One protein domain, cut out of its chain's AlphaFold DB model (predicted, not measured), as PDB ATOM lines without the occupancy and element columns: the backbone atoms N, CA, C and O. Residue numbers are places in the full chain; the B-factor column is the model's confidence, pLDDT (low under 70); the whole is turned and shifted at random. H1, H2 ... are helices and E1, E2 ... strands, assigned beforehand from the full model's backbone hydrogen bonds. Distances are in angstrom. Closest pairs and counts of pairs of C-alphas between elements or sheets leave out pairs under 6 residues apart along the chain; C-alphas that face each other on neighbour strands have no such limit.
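AT A GLANCE: This is residues 466 to 634 of the 648 residues of an uncharacterized protein of Stichopus japonicus (UniProt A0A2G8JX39). A small hairpin of two strands, E1 and E2, packs on one side of an up-and-down bundle of five helices; from that hairpin outward come H5 and H7, then H2 and H4, then H1 at the far side. Two short helices, H3 and H6, sit at one end of the bundle, and beyond E2 a long loop, of which residues 595 to 600 stick out, leads to a second small hairpin, E3 and E4. The printed part has 169 residues with seven named helices followed by four named strands, in two antiparallel sheets of two, and is mostly helix. It is compact, with a radius of gyration of the C-alphas of 16.7 A, and spans 51 by 41 by 29 A.

IN THESE COORDINATES: E1 is residues 578 to 581, 10.4 A long, and E2 residues 586 to 589, 10.3 A; C-alpha 578 is at (25.127, -6.964, -46.006). H5 is residues 529 to 542, 20.0 A, and H7 residues 557 to 571, 21.7 A. H2 is residues 484 to 498, 21.1 A, and H4 residues 509 to 523, 21.2 A. H1, residues 466 to 477, is 16.5 A long and begins at (41.330, 8.153, -26.823). H3 is residues 501 to 506 and H6 residues 547 to 552. E3 is residues 626 to 628; E4, residues 631 to 633, ends at (38.890, -12.588, -59.771).

HOW THE PARTS SIT: In the hairpin E1 and E2, N 578 and O 589 are 2.9 A apart, within hydrogen-bond range. The closest C-alphas of H5 and E1, Ile 529 and Phe 578, are 7.1 A apart; those of H7 and E2, Ile 568 and Ala 589, 6.8 A. H5 and H7 touch at Thr 532 and Gln 567, C-alphas 6.3 A apart, at a shallow tilt of 13 degrees, opposite ways. H5 touches H2 at Ser 538 and Ala 495, C-alphas 4.5 A apart. H4 is the hub, touching H1, H2, H3 and H7; its closest C-alphas to H7 are Val 522 and Gln 567, 5.2 A, and to H1 Ser 517 and Ile 474, 5.2 A. H3 and H4 only just touch, only at the corner, with 3 pairs of C-alphas within 8 A. H6 is near H4. In the hairpin E3 and E4, N 631 and O 628 are 3.3 A apart, within hydrogen-bond range. Every O i to N i+4 pair is within hydrogen-bond range in H1, H2, H3, H4, H6 and H7; in H5, 9 of 10 are.

THE WHOLE: The two C-alphas farthest apart, Glu 506 and Gly 598, are 52.2 A apart. The printed part has no cut. The link from E2 to E3, 36 residues, is long. The mean pLDDT of the printed part is 73.5; residues 591 to 634 and 550 to 557 are among those under 70.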
ATOM      1  N   LEU A 466      41.692   8.817 -25.567       85.69
ATOM      2  CA  LEU A 466      41.330   8.153 -26.823       85.69
ATOM      3  C   LEU A 466      42.508   7.391 -27.463       85.69
ATOM      4  O   LEU A 466      42.323   6.267 -27.924       85.69
ATOM      5  N   GLU A 467      43.732   7.940 -27.445       85.56
ATOM      6  CA  GLU A 467      44.936   7.213 -27.903       85.56
ATOM      7  C   GLU A 467      45.164   5.932 -27.093       85.56
ATOM      8  O   GLU A 467      45.492   4.884 -27.649       85.56
ATOM      9  N   ASN A 468      44.957   5.994 -25.776       82.75
ATOM     10  CA  ASN A 468      45.083   4.811 -24.930       82.75
ATOM     11  C   ASN A 468      43.990   3.784 -25.202       82.75
ATOM     12  O   ASN A 468      44.287   2.595 -25.193       82.75
ATOM     13  N   GLU A 469      42.751   4.212 -25.457       86.25
ATOM     14  CA  GLU A 469      41.673   3.284 -25.801       86.25
ATOM     15  C   GLU A 469      41.994   2.515 -27.092       86.25
ATOM     16  O   GLU A 469      41.856   1.291 -27.125       86.25
ATOM     17  N   LEU A 470      42.517   3.190 -28.122       88.38
ATOM     18  CA  LEU A 470      42.960   2.535 -29.358       88.38
ATOM     19  C   LEU A 470      44.126   1.556 -29.117       88.38
ATOM     20  O   LEU A 470      44.096   0.422 -29.598       88.38
ATOM     21  N   MET A 471      45.128   1.944 -28.323       84.38
ATOM     22  CA  MET A 471      46.250   1.061 -27.961       84.38
ATOM     23  C   MET A 471      45.797  -0.160 -27.145       84.38
ATOM     24  O   MET A 471      46.228  -1.288 -27.411       84.38
ATOM     25  N   ASP A 472      44.889   0.032 -26.186       84.62
ATOM     26  CA  ASP A 472      44.284  -1.048 -25.404       84.62
ATOM     27  C   ASP A 472      43.506  -2.010 -26.310       84.62
ATOM     28  O   ASP A 472      43.594  -3.228 -26.134       84.62
ATOM     29  N   ILE A 473      42.785  -1.493 -27.309       86.56
ATOM     30  CA  ILE A 473      42.081  -2.302 -28.308       86.56
ATOM     31  C   ILE A 473      43.061  -3.168 -29.108       86.56
ATOM     32  O   ILE A 473      42.852  -4.382 -29.204       86.56
ATOM     33  N   ILE A 474      44.147  -2.592 -29.632       86.31
ATOM     34  CA  ILE A 474      45.179  -3.337 -30.377       86.31
ATOM     35  C   ILE A 474      45.743  -4.476 -29.517       86.31
ATOM     36  O   ILE A 474      45.776  -5.637 -29.943       86.31
ATOM     37  N   ASN A 475      46.135  -4.173 -28.279       84.06
ATOM     38  CA  ASN A 475      46.702  -5.153 -27.351       84.06
ATOM     39  C   ASN A 475      45.693  -6.240 -26.957       84.06
ATOM     40  O   ASN A 475      46.048  -7.412 -26.823       84.06
ATOM     41  N   LYS A 476      44.423  -5.869 -26.782       84.19
ATOM     42  CA  LYS A 476      43.367  -6.792 -26.371       84.19
ATOM     43  C   LYS A 476      42.961  -7.743 -27.490       84.19
ATOM     44  O   LYS A 476      42.817  -8.936 -27.236       84.19
ATOM     45  N   ILE A 477      42.770  -7.239 -28.710       84.44
ATOM     46  CA  ILE A 477      42.302  -8.052 -29.840       84.44
ATOM     47  C   ILE A 477      43.410  -8.951 -30.390       84.44
ATOM     48  O   ILE A 477      43.122 -10.063 -30.836       84.44
ATOM     49  N   SER A 478      44.672  -8.522 -30.317       78.25
ATOM     50  CA  SER A 478      45.813  -9.308 -30.802       78.25
ATOM     51  C   SER A 478      46.156 -10.548 -29.956       78.25
ATOM     52  O   SER A 478      47.020 -11.332 -30.357       78.25
ATOM     53  N   GLY A 479      45.485 -10.766 -28.816       72.00
ATOM     54  CA  GLY A 479      45.682 -11.928 -27.942       72.00
ATOM     55  C   GLY A 479      45.059 -13.239 -28.454       72.00
ATOM     56  O   GLY A 479      44.074 -13.252 -29.183       72.00
ATOM     57  N   GLU A 480      45.595 -14.386 -28.015       64.94
ATOM     58  CA  GLU A 480      45.161 -15.729 -28.466       64.94
ATOM     59  C   GLU A 480      43.750 -16.157 -27.987       64.94
ATOM     60  O   GLU A 480      43.225 -17.158 -28.467       64.94
ATOM     61  N   ASN A 481      43.119 -15.418 -27.059       73.19
ATOM     62  CA  ASN A 481      41.837 -15.769 -26.414       73.19
ATOM     63  C   ASN A 481      40.737 -14.694 -26.582       73.19
ATOM     64  O   ASN A 481      39.863 -14.564 -25.722       73.19
ATOM     65  N   THR A 482      40.773 -13.911 -27.660       82.06
ATOM     66  CA  THR A 482      39.787 -12.848 -27.917       82.06
ATOM     67  C   THR A 482      38.390 -13.425 -28.168       82.06
ATOM     68  O   THR A 482      38.210 -14.339 -28.974       82.06
ATOM     69  N   THR A 483      37.370 -12.898 -27.486       87.56
ATOM     70  CA  THR A 483      35.974 -13.322 -27.689       87.56
ATOM     71  C   THR A 483      35.272 -12.494 -28.770       87.56
ATOM     72  O   THR A 483      35.512 -11.295 -28.892       87.56
ATOM     73  N   THR A 484      34.304 -13.078 -29.485       84.69
ATOM     74  CA  THR A 484      33.445 -12.360 -30.455       84.69
ATOM     75  C   THR A 484      32.831 -11.079 -29.878       84.69
ATOM     76  O   THR A 484      32.751 -10.057 -30.553       84.69
ATOM     77  N   LYS A 485      32.421 -11.102 -28.601       87.75
ATOM     78  CA  LYS A 485      31.855  -9.923 -27.930       87.75
ATOM     79  C   LYS A 485      32.880  -8.793 -27.808       87.75
ATOM     80  O   LYS A 485      32.511  -7.632 -27.929       87.75
ATOM     81  N   GLU A 486      34.140  -9.119 -27.544       89.25
ATOM     82  CA  GLU A 486      35.213  -8.129 -27.431       89.25
ATOM     83  C   GLU A 486      35.584  -7.533 -28.781       89.25
ATOM     84  O   GLU A 486      35.784  -6.325 -28.839       89.25
ATOM     85  N   VAL A 487      35.591  -8.333 -29.852       89.50
ATOM     86  CA  VAL A 487      35.798  -7.825 -31.218       89.50
ATOM     87  C   VAL A 487      34.691  -6.839 -31.597       89.50
ATOM     88  O   VAL A 487      35.000  -5.738 -32.033       89.50
ATOM     89  N   VAL A 488      33.421  -7.183 -31.340       91.12
ATOM     90  CA  VAL A 488      32.266  -6.300 -31.604       91.12
ATOM     91  C   VAL A 488      32.340  -4.993 -30.812       91.12
ATOM     92  O   VAL A 488      32.151  -3.921 -31.377       91.12
ATOM     93  N   MET A 489      32.611  -5.061 -29.504       90.19
ATOM     94  CA  MET A 489      32.711  -3.846 -28.683       90.19
ATOM     95  C   MET A 489      33.862  -2.953 -29.151       90.19
ATOM     96  O   MET A 489      33.704  -1.744 -29.217       90.19
ATOM     97  N   SER A 490      34.996  -3.550 -29.512       92.38
ATOM     98  CA  SER A 490      36.168  -2.788 -29.936       92.38
ATOM     99  C   SER A 490      35.994  -2.175 -31.325       92.38
ATOM    100  O   SER A 490      36.434  -1.054 -31.540       92.38
ATOM    101  N   SER A 491      35.325  -2.863 -32.263       92.62
ATOM    102  CA  SER A 491      34.997  -2.274 -33.566       92.62
ATOM    103  C   SER A 491      34.049  -1.081 -33.441       92.62
ATOM    104  O   SER A 491      34.183  -0.134 -34.207       92.62
ATOM    105  N   GLU A 492      33.126  -1.106 -32.471       94.12
ATOM    106  CA  GLU A 492      32.260   0.044 -32.182       94.12
ATOM    107  C   GLU A 492      33.054   1.200 -31.562       94.12
ATOM    108  O   GLU A 492      32.968   2.309 -32.075       94.12
ATOM    109  N   SER A 493      33.890   0.941 -30.545       93.88
ATOM    110  CA  SER A 493      34.772   1.967 -29.963       93.88
ATOM    111  C   SER A 493      35.657   2.628 -31.025       93.88
ATOM    112  O   SER A 493      35.776   3.846 -31.044       93.88
ATOM    113  N   ILE A 494      36.247   1.860 -31.952       93.75
ATOM    114  CA  ILE A 494      37.058   2.441 -33.037       93.75
ATOM    115  C   ILE A 494      36.209   3.359 -33.926       93.75
ATOM    116  O   ILE A 494      36.671   4.441 -34.282       93.75
ATOM    117  N   ALA A 495      34.980   2.958 -34.264       92.31
ATOM    118  CA  ALA A 495      34.080   3.784 -35.066       92.31
ATOM    119  C   ALA A 495      33.728   5.094 -34.348       92.31
ATOM    120  O   ALA A 495      33.804   6.154 -34.966       92.31
ATOM    121  N   GLU A 496      33.426   5.035 -33.049       94.38
ATOM    122  CA  GLU A 496      33.168   6.218 -32.220       94.38
ATOM    123  C   GLU A 496      34.393   7.141 -32.143       94.38
ATOM    124  O   GLU A 496      34.262   8.345 -32.343       94.38
ATOM    125  N   ILE A 497      35.595   6.596 -31.922       92.44
ATOM    126  CA  ILE A 497      36.839   7.383 -31.854       92.44
ATOM    127  C   ILE A 497      37.167   8.016 -33.211       92.44
ATOM    128  O   ILE A 497      37.583   9.170 -33.269       92.44
ATOM    129  N   SER A 498      36.951   7.285 -34.309       91.25
ATOM    130  CA  SER A 498      37.208   7.786 -35.663       91.25
ATOM    131  C   SER A 498      36.280   8.932 -36.085       91.25
ATOM    132  O   SER A 498      36.596   9.635 -37.036       91.25
ATOM    133  N   ASP A 499      35.146   9.111 -35.399       92.75
ATOM    134  CA  ASP A 499      34.178  10.196 -35.631       92.75
ATOM    135  C   ASP A 499      34.597  11.521 -34.966       92.75
ATOM    136  O   ASP A 499      34.018  12.574 -35.227       92.75
ATOM    137  N   VAL A 500      35.599  11.491 -34.082       91.94
ATOM    138  CA  VAL A 500      36.080  12.678 -33.367       91.94
ATOM    139  C   VAL A 500      37.117  13.408 -34.227       91.94
ATOM    140  O   VAL A 500      38.316  13.180 -34.088       91.94
ATOM    141  N   GLU A 501      36.656  14.301 -35.106       85.06
ATOM    142  CA  GLU A 501      37.513  15.062 -36.039       85.06
ATOM    143  C   GLU A 501      38.654  15.795 -35.314       85.06
ATOM    144  O   GLU A 501      39.817  15.505 -35.582       85.06
ATOM    145  N   ASP A 502      38.348  16.632 -34.312       85.06
ATOM    146  CA  ASP A 502      39.351  17.399 -33.544       85.06
ATOM    147  C   ASP A 502      40.489  16.517 -32.992       85.06
ATOM    148  O   ASP A 502      41.646  16.930 -32.930       85.06
ATOM    149  N   PHE A 503      40.178  15.278 -32.595       86.44
ATOM    150  CA  PHE A 503      41.177  14.338 -32.096       86.44
ATOM    151  C   PHE A 503      42.136  13.898 -33.207       86.44
ATOM    152  O   PHE A 503      43.340  13.842 -32.968       86.44
ATOM    153  N   LEU A 504      41.630  13.606 -34.406       84.75
ATOM    154  CA  LEU A 504      42.433  13.142 -35.539       84.75
ATOM    155  C   LEU A 504      43.196  14.276 -36.237       84.75
ATOM    156  O   LEU A 504      44.281  14.028 -36.760       84.75
ATOM    157  N   GLU A 505      42.674  15.507 -36.225       83.56
ATOM    158  CA  GLU A 505      43.334  16.665 -36.850       83.56
ATOM    159  C   GLU A 505      44.526  17.198 -36.038       83.56
ATOM    160  O   GLU A 505      45.456  17.776 -36.600       83.56
ATOM    161  N   GLU A 506      44.524  17.004 -34.717       82.31
ATOM    162  CA  GLU A 506      45.594  17.475 -33.829       82.31
ATOM    163  C   GLU A 506      46.936  16.749 -34.034       82.31
ATOM    164  O   GLU A 506      47.990  17.355 -33.828       82.31
ATOM    165  N   ASP A 507      46.910  15.464 -34.404       78.69
ATOM    166  CA  ASP A 507      48.108  14.658 -34.659       78.69
ATOM    167  C   ASP A 507      47.835  13.595 -35.744       78.69
ATOM    168  O   ASP A 507      47.128  12.615 -35.478       78.69
ATOM    169  N   PRO A 508      48.435  13.722 -36.947       77.50
ATOM    170  CA  PRO A 508      48.279  12.752 -38.031       77.50
ATOM    171  C   PRO A 508      48.649  11.309 -37.652       77.50
ATOM    172  O   PRO A 508      48.130  10.365 -38.251       77.50
ATOM    173  N   GLN A 509      49.504  11.093 -36.641       78.31
ATOM    174  CA  GLN A 509      49.843   9.744 -36.169       78.31
ATOM    175  C   GLN A 509      48.650   9.019 -35.523       78.31
ATOM    176  O   GLN A 509      48.621   7.788 -35.476       78.31
ATOM    177  N   ARG A 510      47.617   9.744 -35.078       85.94
ATOM    178  CA  ARG A 510      46.396   9.149 -34.510       85.94
ATOM    179  C   ARG A 510      45.561   8.425 -35.559       85.94
ATOM    180  O   ARG A 510      44.950   7.403 -35.257       85.94
ATOM    181  N   VAL A 511      45.575   8.896 -36.805       85.88
ATOM    182  CA  VAL A 511      44.898   8.215 -37.920       85.88
ATOM    183  C   VAL A 511      45.555   6.859 -38.198       85.88
ATOM    184  O   VAL A 511      44.865   5.857 -38.396       85.88
ATOM    185  N   GLU A 512      46.885   6.791 -38.130       85.50
ATOM    186  CA  GLU A 512      47.639   5.538 -38.239       85.50
ATOM    187  C   GLU A 512      47.281   4.553 -37.107       85.50
ATOM    188  O   GLU A 512      47.119   3.347 -37.331       85.50
ATOM    189  N   LEU A 513      47.062   5.068 -35.895       87.06
ATOM    190  CA  LEU A 513      46.629   4.275 -34.747       87.06
ATOM    191  C   LEU A 513      45.202   3.711 -34.910       87.06
ATOM    192  O   LEU A 513      44.954   2.543 -34.585       87.06
ATOM    193  N   VAL A 514      44.272   4.492 -35.473       90.19
ATOM    194  CA  VAL A 514      42.927   4.018 -35.850       90.19
ATOM    195  C   VAL A 514      43.017   2.897 -36.892       90.19
ATOM    196  O   VAL A 514      42.402   1.844 -36.713       90.19
ATOM    197  N   ILE A 515      43.820   3.069 -37.949       88.75
ATOM    198  CA  ILE A 515      43.985   2.057 -39.010       88.75
ATOM    199  C   ILE A 515      44.571   0.757 -38.446       88.75
ATOM    200  O   ILE A 515      44.035  -0.322 -38.701       88.75
ATOM    201  N   SER A 516      45.614   0.845 -37.619       89.69
ATOM    202  CA  SER A 516      46.218  -0.318 -36.952       89.69
ATOM    203  C   SER A 516      45.232  -1.047 -36.023       89.69
ATOM    204  O   SER A 516      45.239  -2.282 -35.916       89.69
ATOM    205  N   SER A 517      44.326  -0.301 -35.383       91.75
ATOM    206  CA  SER A 517      43.239  -0.872 -34.579       91.75
ATOM    207  C   SER A 517      42.222  -1.621 -35.449       91.75
ATOM    208  O   SER A 517      41.834  -2.744 -35.111       91.75
ATOM    209  N   LEU A 518      41.839  -1.062 -36.605       91.25
ATOM    210  CA  LEU A 518      40.959  -1.725 -37.578       91.25
ATOM    211  C   LEU A 518      41.587  -3.005 -38.138       91.25
ATOM    212  O   LEU A 518      40.924  -4.038 -38.194       91.25
ATOM    213  N   GLU A 519      42.868  -2.980 -38.504       90.88
ATOM    214  CA  GLU A 519      43.590  -4.170 -38.972       90.88
ATOM    215  C   GLU A 519      43.585  -5.285 -37.914       90.88
ATOM    216  O   GLU A 519      43.407  -6.463 -38.244       90.88
ATOM    217  N   SER A 520      43.711  -4.922 -36.635       90.12
ATOM    218  CA  SER A 520      43.620  -5.867 -35.517       90.12
ATOM    219  C   SER A 520      42.222  -6.494 -35.411       90.12
ATOM    220  O   SER A 520      42.121  -7.716 -35.279       90.12
ATOM    221  N   VAL A 521      41.148  -5.702 -35.546       90.69
ATOM    222  CA  VAL A 521      39.754  -6.196 -35.621       90.69
ATOM    223  C   VAL A 521      39.567  -7.160 -36.795       90.69
ATOM    224  O   VAL A 521      39.033  -8.254 -36.617       90.69
ATOM    225  N   VAL A 522      40.036  -6.786 -37.985       88.62
ATOM    226  CA  VAL A 522      39.914  -7.588 -39.214       88.62
ATOM    227  C   VAL A 522      40.645  -8.921 -39.070       88.62
ATOM    228  O   VAL A 522      40.125  -9.974 -39.444       88.62
ATOM    229  N   ARG A 523      41.842  -8.906 -38.477       88.38
ATOM    230  CA  ARG A 523      42.645 -10.107 -38.223       88.38
ATOM    231  C   ARG A 523      41.981 -11.067 -37.233       88.38
ATOM    232  O   ARG A 523      42.232 -12.268 -37.313       88.38
ATOM    233  N   ALA A 524      41.132 -10.569 -36.332       87.56
ATOM    234  CA  ALA A 524      40.364 -11.412 -35.417       87.56
ATOM    235  C   ALA A 524      39.344 -12.310 -36.148       87.56
ATOM    236  O   ALA A 524      38.919 -13.323 -35.597       87.56
ATOM    237  N   GLY A 525      38.981 -11.974 -37.394       83.19
ATOM    238  CA  GLY A 525      38.240 -12.863 -38.292       83.19
ATOM    239  C   GLY A 525      36.737 -12.980 -38.019       83.19
ATOM    240  O   GLY A 525      36.099 -13.905 -38.519       83.19
ATOM    241  N   GLU A 526      36.149 -12.083 -37.224       86.62
ATOM    242  CA  GLU A 526      34.733 -12.161 -36.851       86.62
ATOM    243  C   GLU A 526      33.812 -11.730 -38.008       86.62
ATOM    244  O   GLU A 526      33.742 -10.558 -38.385       86.62
ATOM    245  N   ALA A 527      33.055 -12.685 -38.550       83.25
ATOM    246  CA  ALA A 527      32.181 -12.520 -39.714       83.25
ATOM    247  C   ALA A 527      30.758 -12.041 -39.353       83.25
ATOM    248  O   ALA A 527      29.757 -12.559 -39.858       83.25
ATOM    249  N   SER A 528      30.647 -11.062 -38.453       86.44
ATOM    250  CA  SER A 528      29.365 -10.532 -37.973       86.44
ATOM    251  C   SER A 528      29.063  -9.155 -38.554       86.44
ATOM    252  O   SER A 528      29.948  -8.310 -38.673       86.44
ATOM    253  N   ILE A 529      27.784  -8.888 -38.839       85.19
ATOM    254  CA  ILE A 529      27.318  -7.560 -39.269       85.19
ATOM    255  C   ILE A 529      27.654  -6.486 -38.229       85.19
ATOM    256  O   ILE A 529      27.987  -5.365 -38.590       85.19
ATOM    257  N   ASN A 530      27.661  -6.868 -36.949       88.56
ATOM    258  CA  ASN A 530      27.986  -5.986 -35.829       88.56
ATOM    259  C   ASN A 530      29.481  -5.624 -35.752       88.56
ATOM    260  O   ASN A 530      29.851  -4.839 -34.894       88.56
ATOM    261  N   VAL A 531      30.333  -6.223 -36.592       89.38
ATOM    262  CA  VAL A 531      31.744  -5.833 -36.769       89.38
ATOM    263  C   VAL A 531      31.926  -5.142 -38.116       89.38
ATOM    264  O   VAL A 531      32.593  -4.117 -38.208       89.38
ATOM    265  N   THR A 532      31.290  -5.668 -39.165       89.38
ATOM    266  CA  THR A 532      31.400  -5.117 -40.517       89.38
ATOM    267  C   THR A 532      30.830  -3.702 -40.629       89.38
ATOM    268  O   THR A 532      31.456  -2.865 -41.268       89.38
ATOM    269  N   ASP A 533      29.688  -3.405 -40.002       90.50
ATOM    270  CA  ASP A 533      29.100  -2.059 -40.050       90.50
ATOM    271  C   ASP A 533      29.981  -0.984 -39.373       90.50
ATOM    272  O   ASP A 533      30.313  -0.003 -40.045       90.50
ATOM    273  N   PRO A 534      30.467  -1.171 -38.126       92.81
ATOM    274  CA  PRO A 534      31.397  -0.224 -37.505       92.81
ATOM    275  C   PRO A 534      32.705  -0.029 -38.282       92.81
ATOM    276  O   PRO A 534      33.207   1.090 -38.363       92.81
ATOM    277  N   VAL A 535      33.248  -1.083 -38.906       91.88
ATOM    278  CA  VAL A 535      34.449  -0.963 -39.755       91.88
ATOM    279  C   VAL A 535      34.172  -0.068 -40.967       91.88
ATOM    280  O   VAL A 535      34.983   0.801 -41.275       91.88
ATOM    281  N   VAL A 536      33.021  -0.220 -41.632       89.56
ATOM    282  CA  VAL A 536      32.650   0.645 -42.768       89.56
ATOM    283  C   VAL A 536      32.443   2.093 -42.317       89.56
ATOM    284  O   VAL A 536      32.923   3.002 -42.995       89.56
ATOM    285  N   ARG A 537      31.800   2.316 -41.161       92.12
ATOM    286  CA  ARG A 537      31.667   3.655 -40.556       92.12
ATOM    287  C   ARG A 537      33.026   4.284 -40.256       92.12
ATOM    288  O   ARG A 537      33.258   5.418 -40.650       92.12
ATOM    289  N   SER A 538      33.946   3.523 -39.667       92.88
ATOM    290  CA  SER A 538      35.292   4.016 -39.353       92.88
ATOM    291  C   SER A 538      36.024   4.495 -40.608       92.88
ATOM    292  O   SER A 538      36.611   5.570 -40.627       92.88
ATOM    293  N   ILE A 539      35.938   3.727 -41.697       89.56
ATOM    294  CA  ILE A 539      36.539   4.100 -42.983       89.56
ATOM    295  C   ILE A 539      35.857   5.329 -43.591       89.56
ATOM    296  O   ILE A 539      36.545   6.196 -44.123       89.56
ATOM    297  N   ASN A 540      34.527   5.432 -43.500       87.56
ATOM    298  CA  ASN A 540      33.797   6.620 -43.947       87.56
ATOM    299  C   ASN A 540      34.269   7.885 -43.226       87.56
ATOM    300  O   ASN A 540      34.465   8.912 -43.872       87.56
ATOM    301  N   ASN A 541      34.470   7.784 -41.912       90.12
ATOM    302  CA  ASN A 541      34.920   8.888 -41.076       90.12
ATOM    303  C   ASN A 541      36.350   9.305 -41.436       90.12
ATOM    304  O   ASN A 541      36.606  10.483 -41.652       90.12
ATOM    305  N   LEU A 542      37.259   8.348 -41.649       87.94
ATOM    306  CA  LEU A 542      38.608   8.651 -42.146       87.94
ATOM    307  C   LEU A 542      38.605   9.316 -43.534       87.94
ATOM    308  O   LEU A 542      39.489  10.113 -43.829       87.94
ATOM    309  N   MET A 543      37.620   9.010 -44.388       84.44
ATOM    310  CA  MET A 543      37.453   9.658 -45.699       84.44
ATOM    311  C   MET A 543      36.888  11.086 -45.617       84.44
ATOM    312  O   MET A 543      36.959  11.797 -46.618       84.44
ATOM    313  N   ASN A 544      36.340  11.506 -44.469       84.69
ATOM    314  CA  ASN A 544      35.898  12.888 -44.241       84.69
ATOM    315  C   ASN A 544      37.052  13.839 -43.883       84.69
ATOM    316  O   ASN A 544      36.869  15.050 -43.977       84.69
ATOM    317  N   LEU A 545      38.218  13.315 -43.486       83.44
ATOM    318  CA  LEU A 545      39.370  14.128 -43.090       83.44
ATOM    319  C   LEU A 545      39.945  14.923 -44.269       83.44
ATOM    320  O   LEU A 545      39.943  14.457 -45.414       83.44
ATOM    321  N   ASP A 546      40.488  16.108 -43.978       80.56
ATOM    322  CA  ASP A 546      41.137  16.932 -44.996       80.56
ATOM    323  C   ASP A 546      42.374  16.223 -45.575       80.56
ATOM    324  O   ASP A 546      43.114  15.498 -44.901       80.56
ATOM    325  N   ARG A 547      42.611  16.448 -46.865       75.69
ATOM    326  CA  ARG A 547      43.642  15.769 -47.646       75.69
ATOM    327  C   ARG A 547      45.048  16.034 -47.110       75.69
ATOM    328  O   ARG A 547      45.887  15.138 -47.174       75.69
ATOM    329  N   ASP A 548      45.287  17.227 -46.579       73.00
ATOM    330  CA  ASP A 548      46.597  17.632 -46.066       73.00
ATOM    331  C   ASP A 548      47.008  16.790 -44.840       73.00
ATOM    332  O   ASP A 548      48.169  16.407 -44.715       73.00
ATOM    333  N   ILE A 549      46.049  16.383 -43.997       70.50
ATOM    334  CA  ILE A 549      46.291  15.529 -42.818       70.50
ATOM    335  C   ILE A 549      46.714  14.117 -43.250       70.50
ATOM    336  O   ILE A 549      47.620  13.513 -42.672       70.50
ATOM    337  N   LEU A 550      46.076  13.595 -44.301       68.56
ATOM    338  CA  LEU A 550      46.376  12.274 -44.856       68.56
ATOM    339  C   LEU A 550      47.738  12.239 -45.574       68.56
ATOM    340  O   LEU A 550      48.409  11.204 -45.559       68.56
ATOM    341  N   GLU A 551      48.159  13.351 -46.190       69.75
ATOM    342  CA  GLU A 551      49.466  13.480 -46.851       69.75
ATOM    343  C   GLU A 551      50.620  13.674 -45.841       69.75
ATOM    344  O   GLU A 551      51.676  13.059 -46.015       69.75
ATOM    345  N   ASP A 552      50.413  14.434 -44.757       61.97
ATOM    346  CA  ASP A 552      51.430  14.689 -43.721       61.97
ATOM    347  C   ASP A 552      51.723  13.467 -42.830       61.97
ATOM    348  O   ASP A 552      52.863  13.265 -42.403       61.97
ATOM    349  N   GLY A 553      50.735  12.603 -42.576       55.75
ATOM    350  CA  GLY A 553      50.905  11.410 -41.733       55.75
ATOM    351  C   GLY A 553      51.619  10.224 -42.398       55.75
ATOM    352  O   GLY A 553      51.701   9.158 -41.790       55.75
ATOM    353  N   MET A 554      52.103  10.359 -43.643       55.06
ATOM    354  CA  MET A 554      52.601   9.238 -44.467       55.06
ATOM    355  C   MET A 554      51.613   8.056 -44.543       55.06
ATOM    356  O   MET A 554      52.011   6.894 -44.655       55.06
ATOM    357  N   ILE A 555      50.316   8.342 -44.461       61.44
ATOM    358  CA  ILE A 555      49.295   7.318 -44.281       61.44
ATOM    359  C   ILE A 555      49.039   6.660 -45.626       61.44
ATOM    360  O   ILE A 555      48.488   7.257 -46.553       61.44
ATOM    361  N   GLU A 556      49.434   5.397 -45.756       59.53
ATOM    362  CA  GLU A 556      49.096   4.619 -46.936       59.53
ATOM    363  C   GLU A 556      47.588   4.343 -46.920       59.53
ATOM    364  O   GLU A 556      47.139   3.354 -46.345       59.53
ATOM    365  N   GLY A 557      46.787   5.178 -47.594       65.19
ATOM    366  CA  GLY A 557      45.339   4.958 -47.743       65.19
ATOM    367  C   GLY A 557      44.977   3.553 -48.262       65.19
ATOM    368  O   GLY A 557      43.873   3.061 -48.036       65.19
ATOM    369  N   GLY A 558      45.935   2.852 -48.882       71.00
ATOM    370  CA  GLY A 558      45.828   1.438 -49.232       71.00
ATOM    371  C   GLY A 558      45.598   0.493 -48.043       71.00
ATOM    372  O   GLY A 558      44.910  -0.507 -48.222       71.00
ATOM    373  N   ARG A 559      46.097   0.797 -46.839       82.50
ATOM    374  CA  ARG A 559      45.911  -0.036 -45.636       82.50
ATOM    375  C   ARG A 559      44.498   0.036 -45.081       82.50
ATOM    376  O   ARG A 559      43.901  -1.001 -44.815       82.50
ATOM    377  N   ALA A 560      43.927   1.236 -45.004       82.00
ATOM    378  CA  ALA A 560      42.530   1.424 -44.621       82.00
ATOM    379  C   ALA A 560      41.588   0.665 -45.578       82.00
ATOM    380  O   ALA A 560      40.695  -0.069 -45.150       82.00
ATOM    381  N   VAL A 561      41.850   0.754 -46.888       82.19
ATOM    382  CA  VAL A 561      41.107  -0.006 -47.906       82.19
ATOM    383  C   VAL A 561      41.332  -1.515 -47.757       82.19
ATOM    384  O   VAL A 561      40.371  -2.275 -47.828       82.19
ATOM    385  N   ALA A 562      42.560  -1.972 -47.507       82.31
ATOM    386  CA  ALA A 562      42.860  -3.391 -47.307       82.31
ATOM    387  C   ALA A 562      42.183  -3.966 -46.052       82.31
ATOM    388  O   ALA A 562      41.685  -5.091 -46.089       82.31
ATOM    389  N   ALA A 563      42.114  -3.195 -44.963       85.94
ATOM    390  CA  ALA A 563      41.373  -3.557 -43.759       85.94
ATOM    391  C   ALA A 563      39.879  -3.738 -44.076       85.94
ATOM    392  O   ALA A 563      39.290  -4.763 -43.728       85.94
ATOM    393  N   LEU A 564      39.285  -2.800 -44.825       87.38
ATOM    394  CA  LEU A 564      37.905  -2.922 -45.293       87.38
ATOM    395  C   LEU A 564      37.705  -4.174 -46.162       87.38
ATOM    396  O   LEU A 564      36.802  -4.969 -45.901       87.38
ATOM    397  N   GLU A 565      38.561  -4.388 -47.164       83.88
ATOM    398  CA  GLU A 565      38.508  -5.572 -48.033       83.88
ATOM    399  C   GLU A 565      38.631  -6.877 -47.232       83.88
ATOM    400  O   GLU A 565      37.883  -7.832 -47.474       83.88
ATOM    401  N   GLY A 566      39.527  -6.913 -46.245       84.69
ATOM    402  CA  GLY A 566      39.706  -8.044 -45.344       84.69
ATOM    403  C   GLY A 566      38.445  -8.344 -44.535       84.69
ATOM    404  O   GLY A 566      38.008  -9.494 -44.495       84.69
ATOM    405  N   GLN A 567      37.792  -7.326 -43.965       89.25
ATOM    406  CA  GLN A 567      36.562  -7.544 -43.197       89.25
ATOM    407  C   GLN A 567      35.398  -8.004 -44.075       89.25
ATOM    408  O   GLN A 567      34.624  -8.876 -43.678       89.25
ATOM    409  N   ILE A 568      35.281  -7.466 -45.290       84.19
ATOM    410  CA  ILE A 568      34.274  -7.927 -46.251       84.19
ATOM    411  C   ILE A 568      34.529  -9.375 -46.659       84.19
ATOM    412  O   ILE A 568      33.581 -10.156 -46.754       84.19
ATOM    413  N   THR A 569      35.792  -9.766 -46.818       82.75
ATOM    414  CA  THR A 569      36.178 -11.158 -47.076       82.75
ATOM    415  C   THR A 569      35.796 -12.072 -45.908       82.75
ATOM    416  O   THR A 569      35.193 -13.119 -46.133       82.75
ATOM    417  N   ASN A 570      36.047 -11.659 -44.658       81.81
ATOM    418  CA  ASN A 570      35.598 -12.403 -43.475       81.81
ATOM    419  C   ASN A 570      34.074 -12.584 -43.485       81.81
ATOM    420  O   ASN A 570      33.575 -13.697 -43.305       81.81
ATOM    421  N   PHE A 571      33.322 -11.513 -43.758       79.88
ATOM    422  CA  PHE A 571      31.858 -11.528 -43.754       79.88
ATOM    423  C   PHE A 571      31.251 -12.474 -44.805       79.88
ATOM    424  O   PHE A 571      30.209 -13.070 -44.543       79.88
ATOM    425  N   GLN A 572      31.900 -12.682 -45.957       69.00
ATOM    426  CA  GLN A 572      31.420 -13.601 -47.010       69.00
ATOM    427  C   GLN A 572      31.254 -15.056 -46.540       69.00
ATOM    428  O   GLN A 572      30.534 -15.836 -47.170       69.00
ATOM    429  N   THR A 573      31.892 -15.434 -45.431       67.00
ATOM    430  CA  THR A 573      31.703 -16.755 -44.816       67.00
ATOM    431  C   THR A 573      30.320 -16.925 -44.171       67.00
ATOM    432  O   THR A 573      29.867 -18.058 -43.995       67.00
ATOM    433  N   ASN A 574      29.609 -15.828 -43.887       72.69
ATOM    434  CA  ASN A 574      28.278 -15.815 -43.286       72.69
ATOM    435  C   ASN A 574      27.166 -16.035 -44.339       72.69
ATOM    436  O   ASN A 574      27.323 -15.712 -45.513       72.69
ATOM    437  N   ASP A 575      26.020 -16.593 -43.940       60.56
ATOM    438  CA  ASP A 575      24.896 -16.925 -44.840       60.56
ATOM    439  C   ASP A 575      23.964 -15.725 -45.143       60.56
ATOM    440  O   ASP A 575      22.903 -15.895 -45.747       60.56
ATOM    441  N   GLY A 576      24.342 -14.511 -44.726       68.00
ATOM    442  CA  GLY A 576      23.557 -13.282 -44.871       68.00
ATOM    443  C   GLY A 576      24.125 -12.295 -45.893       68.00
ATOM    444  O   GLY A 576      25.323 -12.274 -46.163       68.00
ATOM    445  N   ASN A 577      23.255 -11.433 -46.425       73.25
ATOM    446  CA  ASN A 577      23.665 -10.279 -47.225       73.25
ATOM    447  C   ASN A 577      23.876  -9.066 -46.316       73.25
ATOM    448  O   ASN A 577      23.109  -8.852 -45.376       73.25
ATOM    449  N   PHE A 578      24.869  -8.248 -46.642       79.12
ATOM    450  CA  PHE A 578      25.127  -6.964 -46.006       79.12
ATOM    451  C   PHE A 578      25.145  -5.873 -47.069       79.12
ATOM    452  O   PHE A 578      25.757  -6.039 -48.122       79.12
ATOM    453  N   SER A 579      24.465  -4.767 -46.807       80.12
ATOM    454  CA  SER A 579      24.541  -3.578 -47.646       80.12
ATOM    455  C   SER A 579      24.475  -2.361 -46.750       80.12
ATOM    456  O   SER A 579      23.571  -2.262 -45.924       80.12
ATOM    457  N   THR A 580      25.424  -1.454 -46.927       80.44
ATOM    458  CA  THR A 580      25.441  -0.150 -46.276       80.44
ATOM    459  C   THR A 580      25.948   0.883 -47.273       80.44
ATOM    460  O   THR A 580      26.834   0.595 -48.084       80.44
ATOM    461  N   VAL A 581      25.355   2.070 -47.253       77.94
ATOM    462  CA  VAL A 581      25.751   3.194 -48.099       77.94
ATOM    463  C   VAL A 581      25.856   4.412 -47.200       77.94
ATOM    464  O   VAL A 581      24.867   4.828 -46.601       77.94
ATOM    465  N   LEU A 582      27.068   4.941 -47.095       79.69
ATOM    466  CA  LEU A 582      27.408   6.162 -46.376       79.69
ATOM    467  C   LEU A 582      27.853   7.229 -47.386       79.69
ATOM    468  O   LEU A 582      27.900   6.971 -48.591       79.69
ATOM    469  N   ASP A 583      28.172   8.423 -46.893       78.12
ATOM    470  CA  ASP A 583      28.450   9.590 -47.734       78.12
ATOM    471  C   ASP A 583      29.650   9.381 -48.674       78.12
ATOM    472  O   ASP A 583      29.576   9.740 -49.851       78.12
ATOM    473  N   ASN A 584      30.720   8.736 -48.190       76.94
ATOM    474  CA  ASN A 584      31.953   8.531 -48.960       76.94
ATOM    475  C   ASN A 584      32.181   7.078 -49.395       76.94
ATOM    476  O   ASN A 584      32.962   6.818 -50.314       76.94
ATOM    477  N   VAL A 585      31.518   6.117 -48.748       79.88
ATOM    478  CA  VAL A 585      31.738   4.685 -48.981       79.88
ATOM    479  C   VAL A 585      30.421   3.915 -49.041       79.88
ATOM    480  O   VAL A 585      29.563   4.013 -48.168       79.88
ATOM    481  N   GLY A 586      30.272   3.098 -50.084       75.56
ATOM    482  CA  GLY A 586      29.167   2.157 -50.241       75.56
ATOM    483  C   GLY A 586      29.694   0.735 -50.344       75.56
ATOM    484  O   GLY A 586      30.568   0.451 -51.167       75.56
ATOM    485  N   VAL A 587      29.172  -0.169 -49.518       77.56
ATOM    486  CA  VAL A 587      29.607  -1.566 -49.482       77.56
ATOM    487  C   VAL A 587      28.410  -2.497 -49.528       77.56
ATOM    488  O   VAL A 587      27.508  -2.429 -48.698       77.56
ATOM    489  N   THR A 588      28.441  -3.427 -50.480       75.25
ATOM    490  CA  THR A 588      27.436  -4.478 -50.628       75.25
ATOM    491  C   THR A 588      28.149  -5.822 -50.729       75.25
ATOM    492  O   THR A 588      28.897  -6.067 -51.675       75.25
ATOM    493  N   ALA A 589      27.915  -6.693 -49.749       73.88
ATOM    494  CA  ALA A 589      28.420  -8.057 -49.695       73.88
ATOM    495  C   ALA A 589      27.244  -9.035 -49.820       73.88
ATOM    496  O   ALA A 589      26.350  -9.070 -48.975       73.88
ATOM    497  N   VAL A 590      27.240  -9.828 -50.892       70.69
ATOM    498  CA  VAL A 590      26.188 -10.809 -51.184       70.69
ATOM    499  C   VAL A 590      26.827 -12.160 -51.431       70.69
ATOM    500  O   VAL A 590      27.730 -12.284 -52.259       70.69
ATOM    501  N   LYS A 591      26.328 -13.185 -50.740       69.06
ATOM    502  CA  LYS A 591      26.723 -14.567 -51.002       69.06
ATOM    503  C   LYS A 591      25.947 -15.077 -52.208       69.06
ATOM    504  O   LYS A 591      24.722 -15.173 -52.182       69.06
ATOM    505  N   ILE A 592      26.661 -15.380 -53.286       67.94
ATOM    506  CA  ILE A 592      26.063 -15.800 -54.552       67.94
ATOM    507  C   ILE A 592      26.302 -17.297 -54.739       67.94
ATOM    508  O   ILE A 592      27.444 -17.750 -54.757       67.94
ATOM    509  N   ASP A 593      25.234 -18.077 -54.933       66.56
ATOM    510  CA  ASP A 593      25.378 -19.462 -55.388       66.56
ATOM    511  C   ASP A 593      25.864 -19.449 -56.842       66.56
ATOM    512  O   ASP A 593      25.144 -19.006 -57.744       66.56
ATOM    513  N   ALA A 594      27.072 -19.965 -57.079       61.75
ATOM    514  CA  ALA A 594      27.698 -20.038 -58.397       61.75
ATOM    515  C   ALA A 594      26.808 -20.716 -59.460       61.75
ATOM    516  O   ALA A 594      26.965 -20.465 -60.654       61.75
ATOM    517  N   ARG A 595      25.845 -21.558 -59.053       62.94
ATOM    518  CA  ARG A 595      24.905 -22.237 -59.964       62.94
ATOM    519  C   ARG A 595      23.676 -21.403 -60.331       62.94
ATOM    520  O   ARG A 595      22.952 -21.781 -61.250       62.94
ATOM    521  N   SER A 596      23.428 -20.305 -59.622       59.41
ATOM    522  CA  SER A 596      22.236 -19.457 -59.767       59.41
ATOM    523  C   SER A 596      22.425 -18.264 -60.717       59.41
ATOM    524  O   SER A 596      21.448 -17.632 -61.119       59.41
ATOM    525  N   VAL A 597      23.662 -17.972 -61.134       61.16
ATOM    526  CA  VAL A 597      23.986 -16.806 -61.971       61.16
ATOM    527  C   VAL A 597      23.818 -17.130 -63.461       61.16
ATOM    528  O   VAL A 597      24.690 -17.721 -64.091       61.16
ATOM    529  N   GLY A 598      22.679 -16.738 -64.039       53.56
ATOM    530  CA  GLY A 598      22.358 -16.939 -65.463       53.56
ATOM    531  C   GLY A 598      22.773 -15.804 -66.419       53.56
ATOM    532  O   GLY A 598      22.672 -15.972 -67.635       53.56
ATOM    533  N   SER A 599      23.220 -14.651 -65.910       56.50
ATOM    534  CA  SER A 599      23.592 -13.458 -66.695       56.50
ATOM    535  C   SER A 599      24.648 -12.605 -65.978       56.50
ATOM    536  O   SER A 599      24.923 -12.821 -64.803       56.50
ATOM    537  N   SER A 600      25.227 -11.623 -66.678       54.66
ATOM    538  CA  SER A 600      26.175 -10.648 -66.122       54.66
ATOM    539  C   SER A 600      25.618  -9.958 -64.865       54.66
ATOM    540  O   SER A 600      24.520  -9.406 -64.911       54.66
ATOM    541  N   LEU A 601      26.377  -9.973 -63.763       55.78
ATOM    542  CA  LEU A 601      26.085  -9.193 -62.555       55.78
ATOM    543  C   LEU A 601      26.526  -7.742 -62.772       55.78
ATOM    544  O   LEU A 601      27.676  -7.488 -63.120       55.78
ATOM    545  N   ALA A 602      25.609  -6.800 -62.566       56.00
ATOM    546  CA  ALA A 602      25.918  -5.378 -62.457       56.00
ATOM    547  C   ALA A 602      25.696  -4.959 -61.001       56.00
ATOM    548  O   ALA A 602      24.674  -5.329 -60.429       56.00
ATOM    549  N   TYR A 603      26.617  -4.183 -60.421       53.22
ATOM    550  CA  TYR A 603      26.545  -3.727 -59.024       53.22
ATOM    551  C   TYR A 603      25.202  -3.033 -58.701       53.22
ATOM    552  O   TYR A 603      24.590  -3.300 -57.674       53.22
ATOM    553  N   ALA A 604      24.656  -2.264 -59.651       48.59
ATOM    554  CA  ALA A 604      23.348  -1.611 -59.531       48.59
ATOM    555  C   ALA A 604      22.133  -2.570 -59.466       48.59
ATOM    556  O   ALA A 604      21.075  -2.168 -58.997       48.59
ATOM    557  N   ASN A 605      22.260  -3.827 -59.910       46.62
ATOM    558  CA  ASN A 605      21.168  -4.818 -59.893       46.62
ATOM    559  C   ASN A 605      21.095  -5.623 -58.580       46.62
ATOM    560  O   ASN A 605      20.290  -6.548 -58.482       46.62
ATOM    561  N   ILE A 606      21.961  -5.322 -57.607       50.47
ATOM    562  CA  ILE A 606      22.088  -6.039 -56.325       50.47
ATOM    563  C   ILE A 606      21.514  -5.202 -55.159       50.47
ATOM    564  O   ILE A 606      21.381  -5.693 -54.040       50.47
ATOM    565  N   LEU A 607      21.120  -3.950 -55.420       48.19
ATOM    566  CA  LEU A 607      20.527  -3.057 -54.423       48.19
ATOM    567  C   LEU A 607      19.116  -3.537 -54.010       48.19
ATOM    568  O   LEU A 607      18.350  -3.985 -54.870       48.19
ATOM    569  N   PRO A 608      18.732  -3.438 -52.721       41.28
ATOM    570  CA  PRO A 608      17.349  -3.645 -52.287       41.28
ATOM    571  C   PRO A 608      16.389  -2.698 -53.031       41.28
ATOM    572  O   PRO A 608      16.750  -1.559 -53.314       41.28
ATOM    573  N   GLU A 609      15.151  -3.132 -53.304       44.31
ATOM    574  CA  GLU A 609      14.163  -2.445 -54.175       44.31
ATOM    575  C   GLU A 609      13.788  -0.986 -53.797       44.31
ATOM    576  O   GLU A 609      12.989  -0.374 -54.502       44.31
ATOM    577  N   ASN A 610      14.345  -0.399 -52.731       42.88
ATOM    578  CA  ASN A 610      13.943   0.906 -52.197       42.88
ATOM    579  C   ASN A 610      15.048   1.971 -52.079       42.88
ATOM    580  O   ASN A 610      14.764   3.044 -51.550       42.88
ATOM    581  N   GLU A 611      16.264   1.748 -52.584       46.25
ATOM    582  CA  GLU A 611      17.329   2.763 -52.515       46.25
ATOM    583  C   GLU A 611      17.830   3.170 -53.905       46.25
ATOM    584  O   GLU A 611      18.484   2.412 -54.620       46.25
ATOM    585  N   THR A 612      17.510   4.403 -54.309       42.09
ATOM    586  CA  THR A 612      18.088   5.042 -55.495       42.09
ATOM    587  C   THR A 612      19.385   5.742 -55.113       42.09
ATOM    588  O   THR A 612      19.360   6.777 -54.450       42.09
ATOM    589  N   LEU A 613      20.510   5.197 -55.564       42.19
ATOM    590  CA  LEU A 613      21.834   5.802 -55.438       42.19
ATOM    591  C   LEU A 613      21.935   7.021 -56.381       42.19
ATOM    592  O   LEU A 613      21.933   6.873 -57.605       42.19
ATOM    593  N   LEU A 614      21.999   8.235 -55.824       39.34
ATOM    594  CA  LEU A 614      22.398   9.443 -56.558       39.34
ATOM    595  C   LEU A 614      23.928   9.453 -56.648       39.34
ATOM    596  O   LEU A 614      24.614   9.993 -55.792       39.34
ATOM    597  N   VAL A 615      24.461   8.793 -57.675       41.50
ATOM    598  CA  VAL A 615      25.903   8.736 -57.936       41.50
ATOM    599  C   VAL A 615      26.295   9.925 -58.811       41.50
ATOM    600  O   VAL A 615      26.052   9.894 -60.015       41.50
ATOM    601  N   ASP A 616      26.918  10.950 -58.225       37.62
ATOM    602  CA  ASP A 616      27.619  12.007 -58.984       37.62
ATOM    603  C   ASP A 616      29.136  11.716 -59.127       37.62
ATOM    604  O   ASP A 616      29.897  12.496 -59.692       37.62
ATOM    605  N   GLY A 617      29.595  10.550 -58.655       38.97
ATOM    606  CA  GLY A 617      30.979  10.083 -58.772       38.97
ATOM    607  C   GLY A 617      31.132   8.998 -59.837       38.97
ATOM    608  O   GLY A 617      30.553   7.922 -59.731       38.97
ATOM    609  N   ALA A 618      31.927   9.248 -60.875       35.25
ATOM    610  CA  ALA A 618      32.227   8.272 -61.919       35.25
ATOM    611  C   ALA A 618      32.759   6.941 -61.340       35.25
ATOM    612  O   ALA A 618      33.922   6.845 -60.953       35.25
ATOM    613  N   LEU A 619      31.928   5.892 -61.338       39.19
ATOM    614  CA  LEU A 619      32.351   4.512 -61.086       39.19
ATOM    615  C   LEU A 619      33.299   4.072 -62.219       39.19
ATOM    616  O   LEU A 619      32.854   3.641 -63.282       39.19
ATOM    617  N   GLN A 620      34.610   4.236 -62.028       39.34
ATOM    618  CA  GLN A 620      35.623   3.696 -62.939       39.34
ATOM    619  C   GLN A 620      35.763   2.174 -62.749       39.34
ATOM    620  O   GLN A 620      35.620   1.668 -61.637       39.34
ATOM    621  N   GLU A 621      36.090   1.451 -63.833       39.22
ATOM    622  CA  GLU A 621      36.228  -0.024 -63.932       39.22
ATOM    623  C   GLU A 621      37.139  -0.686 -62.863       39.22
ATOM    624  O   GLU A 621      37.149  -1.909 -62.757       39.22
ATOM    625  N   GLY A 622      37.891   0.082 -62.062       40.72
ATOM    626  CA  GLY A 622      38.838  -0.422 -61.060       40.72
ATOM    627  C   GLY A 622      38.276  -0.736 -59.664       40.72
ATOM    628  O   GLY A 622      38.944  -1.441 -58.911       40.72
ATOM    629  N   ASN A 623      37.069  -0.267 -59.312       42.97
ATOM    630  CA  ASN A 623      36.578  -0.267 -57.918       42.97
ATOM    631  C   ASN A 623      35.469  -1.299 -57.623       42.97
ATOM    632  O   ASN A 623      34.724  -1.167 -56.656       42.97
ATOM    633  N   THR A 624      35.321  -2.338 -58.449       44.25
ATOM    634  CA  THR A 624      34.362  -3.431 -58.204       44.25
ATOM    635  C   THR A 624      35.075  -4.772 -58.336       44.25
ATOM    636  O   THR A 624      35.554  -5.117 -59.415       44.25
ATOM    637  N   ARG A 625      35.155  -5.540 -57.244       49.31
ATOM    638  CA  ARG A 625      35.808  -6.860 -57.202       49.31
ATOM    639  C   ARG A 625      34.777  -7.950 -56.913       49.31
ATOM    640  O   ARG A 625      33.910  -7.771 -56.062       49.31
ATOM    641  N   LEU A 626      34.862  -9.065 -57.638       44.38
ATOM    642  CA  LEU A 626      34.016 -10.243 -57.435       44.38
ATOM    643  C   LEU A 626      34.867 -11.337 -56.777       44.38
ATOM    644  O   LEU A 626      35.912 -11.709 -57.311       44.38
ATOM    645  N   PHE A 627      34.425 -11.839 -55.627       42.81
ATOM    646  CA  PHE A 627      35.125 -12.873 -54.862       42.81
ATOM    647  C   PHE A 627      34.346 -14.190 -54.921       42.81
ATOM    648  O   PHE A 627      33.117 -14.199 -54.860       42.81
ATOM    649  N   SER A 628      35.066 -15.300 -55.078       39.16
ATOM    650  CA  SER A 628      34.519 -16.659 -55.160       39.16
ATOM    651  C   SER A 628      35.445 -17.594 -54.388       39.16
ATOM    652  O   SER A 628      36.588 -17.759 -54.799       39.16
ATOM    653  N   ASP A 629      34.954 -18.215 -53.309       42.78
ATOM    654  CA  ASP A 629      35.648 -19.266 -52.540       42.78
ATOM    655  C   ASP A 629      37.149 -18.993 -52.278       42.78
ATOM    656  O   ASP A 629      37.999 -19.856 -52.479       42.78
ATOM    657  N   GLY A 630      37.474 -17.785 -51.804       43.69
ATOM    658  CA  GLY A 630      38.811 -17.441 -51.301       43.69
ATOM    659  C   GLY A 630      39.808 -16.866 -52.313       43.69
ATOM    660  O   GLY A 630      40.867 -16.422 -51.880       43.69
ATOM    661  N   ASP A 631      39.474 -16.784 -53.607       38.53
ATOM    662  CA  ASP A 631      40.331 -16.151 -54.622       38.53
ATOM    663  C   ASP A 631      39.666 -14.911 -55.254       38.53
ATOM    664  O   ASP A 631      38.483 -14.909 -55.617       38.53
ATOM    665  N   ALA A 632      40.447 -13.835 -55.405       38.03
ATOM    666  CA  ALA A 632      40.032 -12.608 -56.085       38.03
ATOM    667  C   ALA A 632      40.061 -12.805 -57.610       38.03
ATOM    668  O   ALA A 632      41.101 -13.152 -58.171       38.03
ATOM    669  N   ILE A 633      38.948 -12.539 -58.303       41.81
ATOM    670  CA  ILE A 633      38.890 -12.588 -59.771       41.81
ATOM    671  C   ILE A 633      38.816 -11.151 -60.314       41.81
ATOM    672  O   ILE A 633      37.785 -10.492 -60.150       41.81
ATOM    673  N   PRO A 634      39.862 -10.637 -60.993       37.62
ATOM    674  CA  PRO A 634      39.769  -9.384 -61.734       37.62
ATOM    675  C   PRO A 634      38.787  -9.539 -62.903       37.62
ATOM    676  O   PRO A 634      38.884 -10.483 -63.690       37.62
TER     677      PRO A 634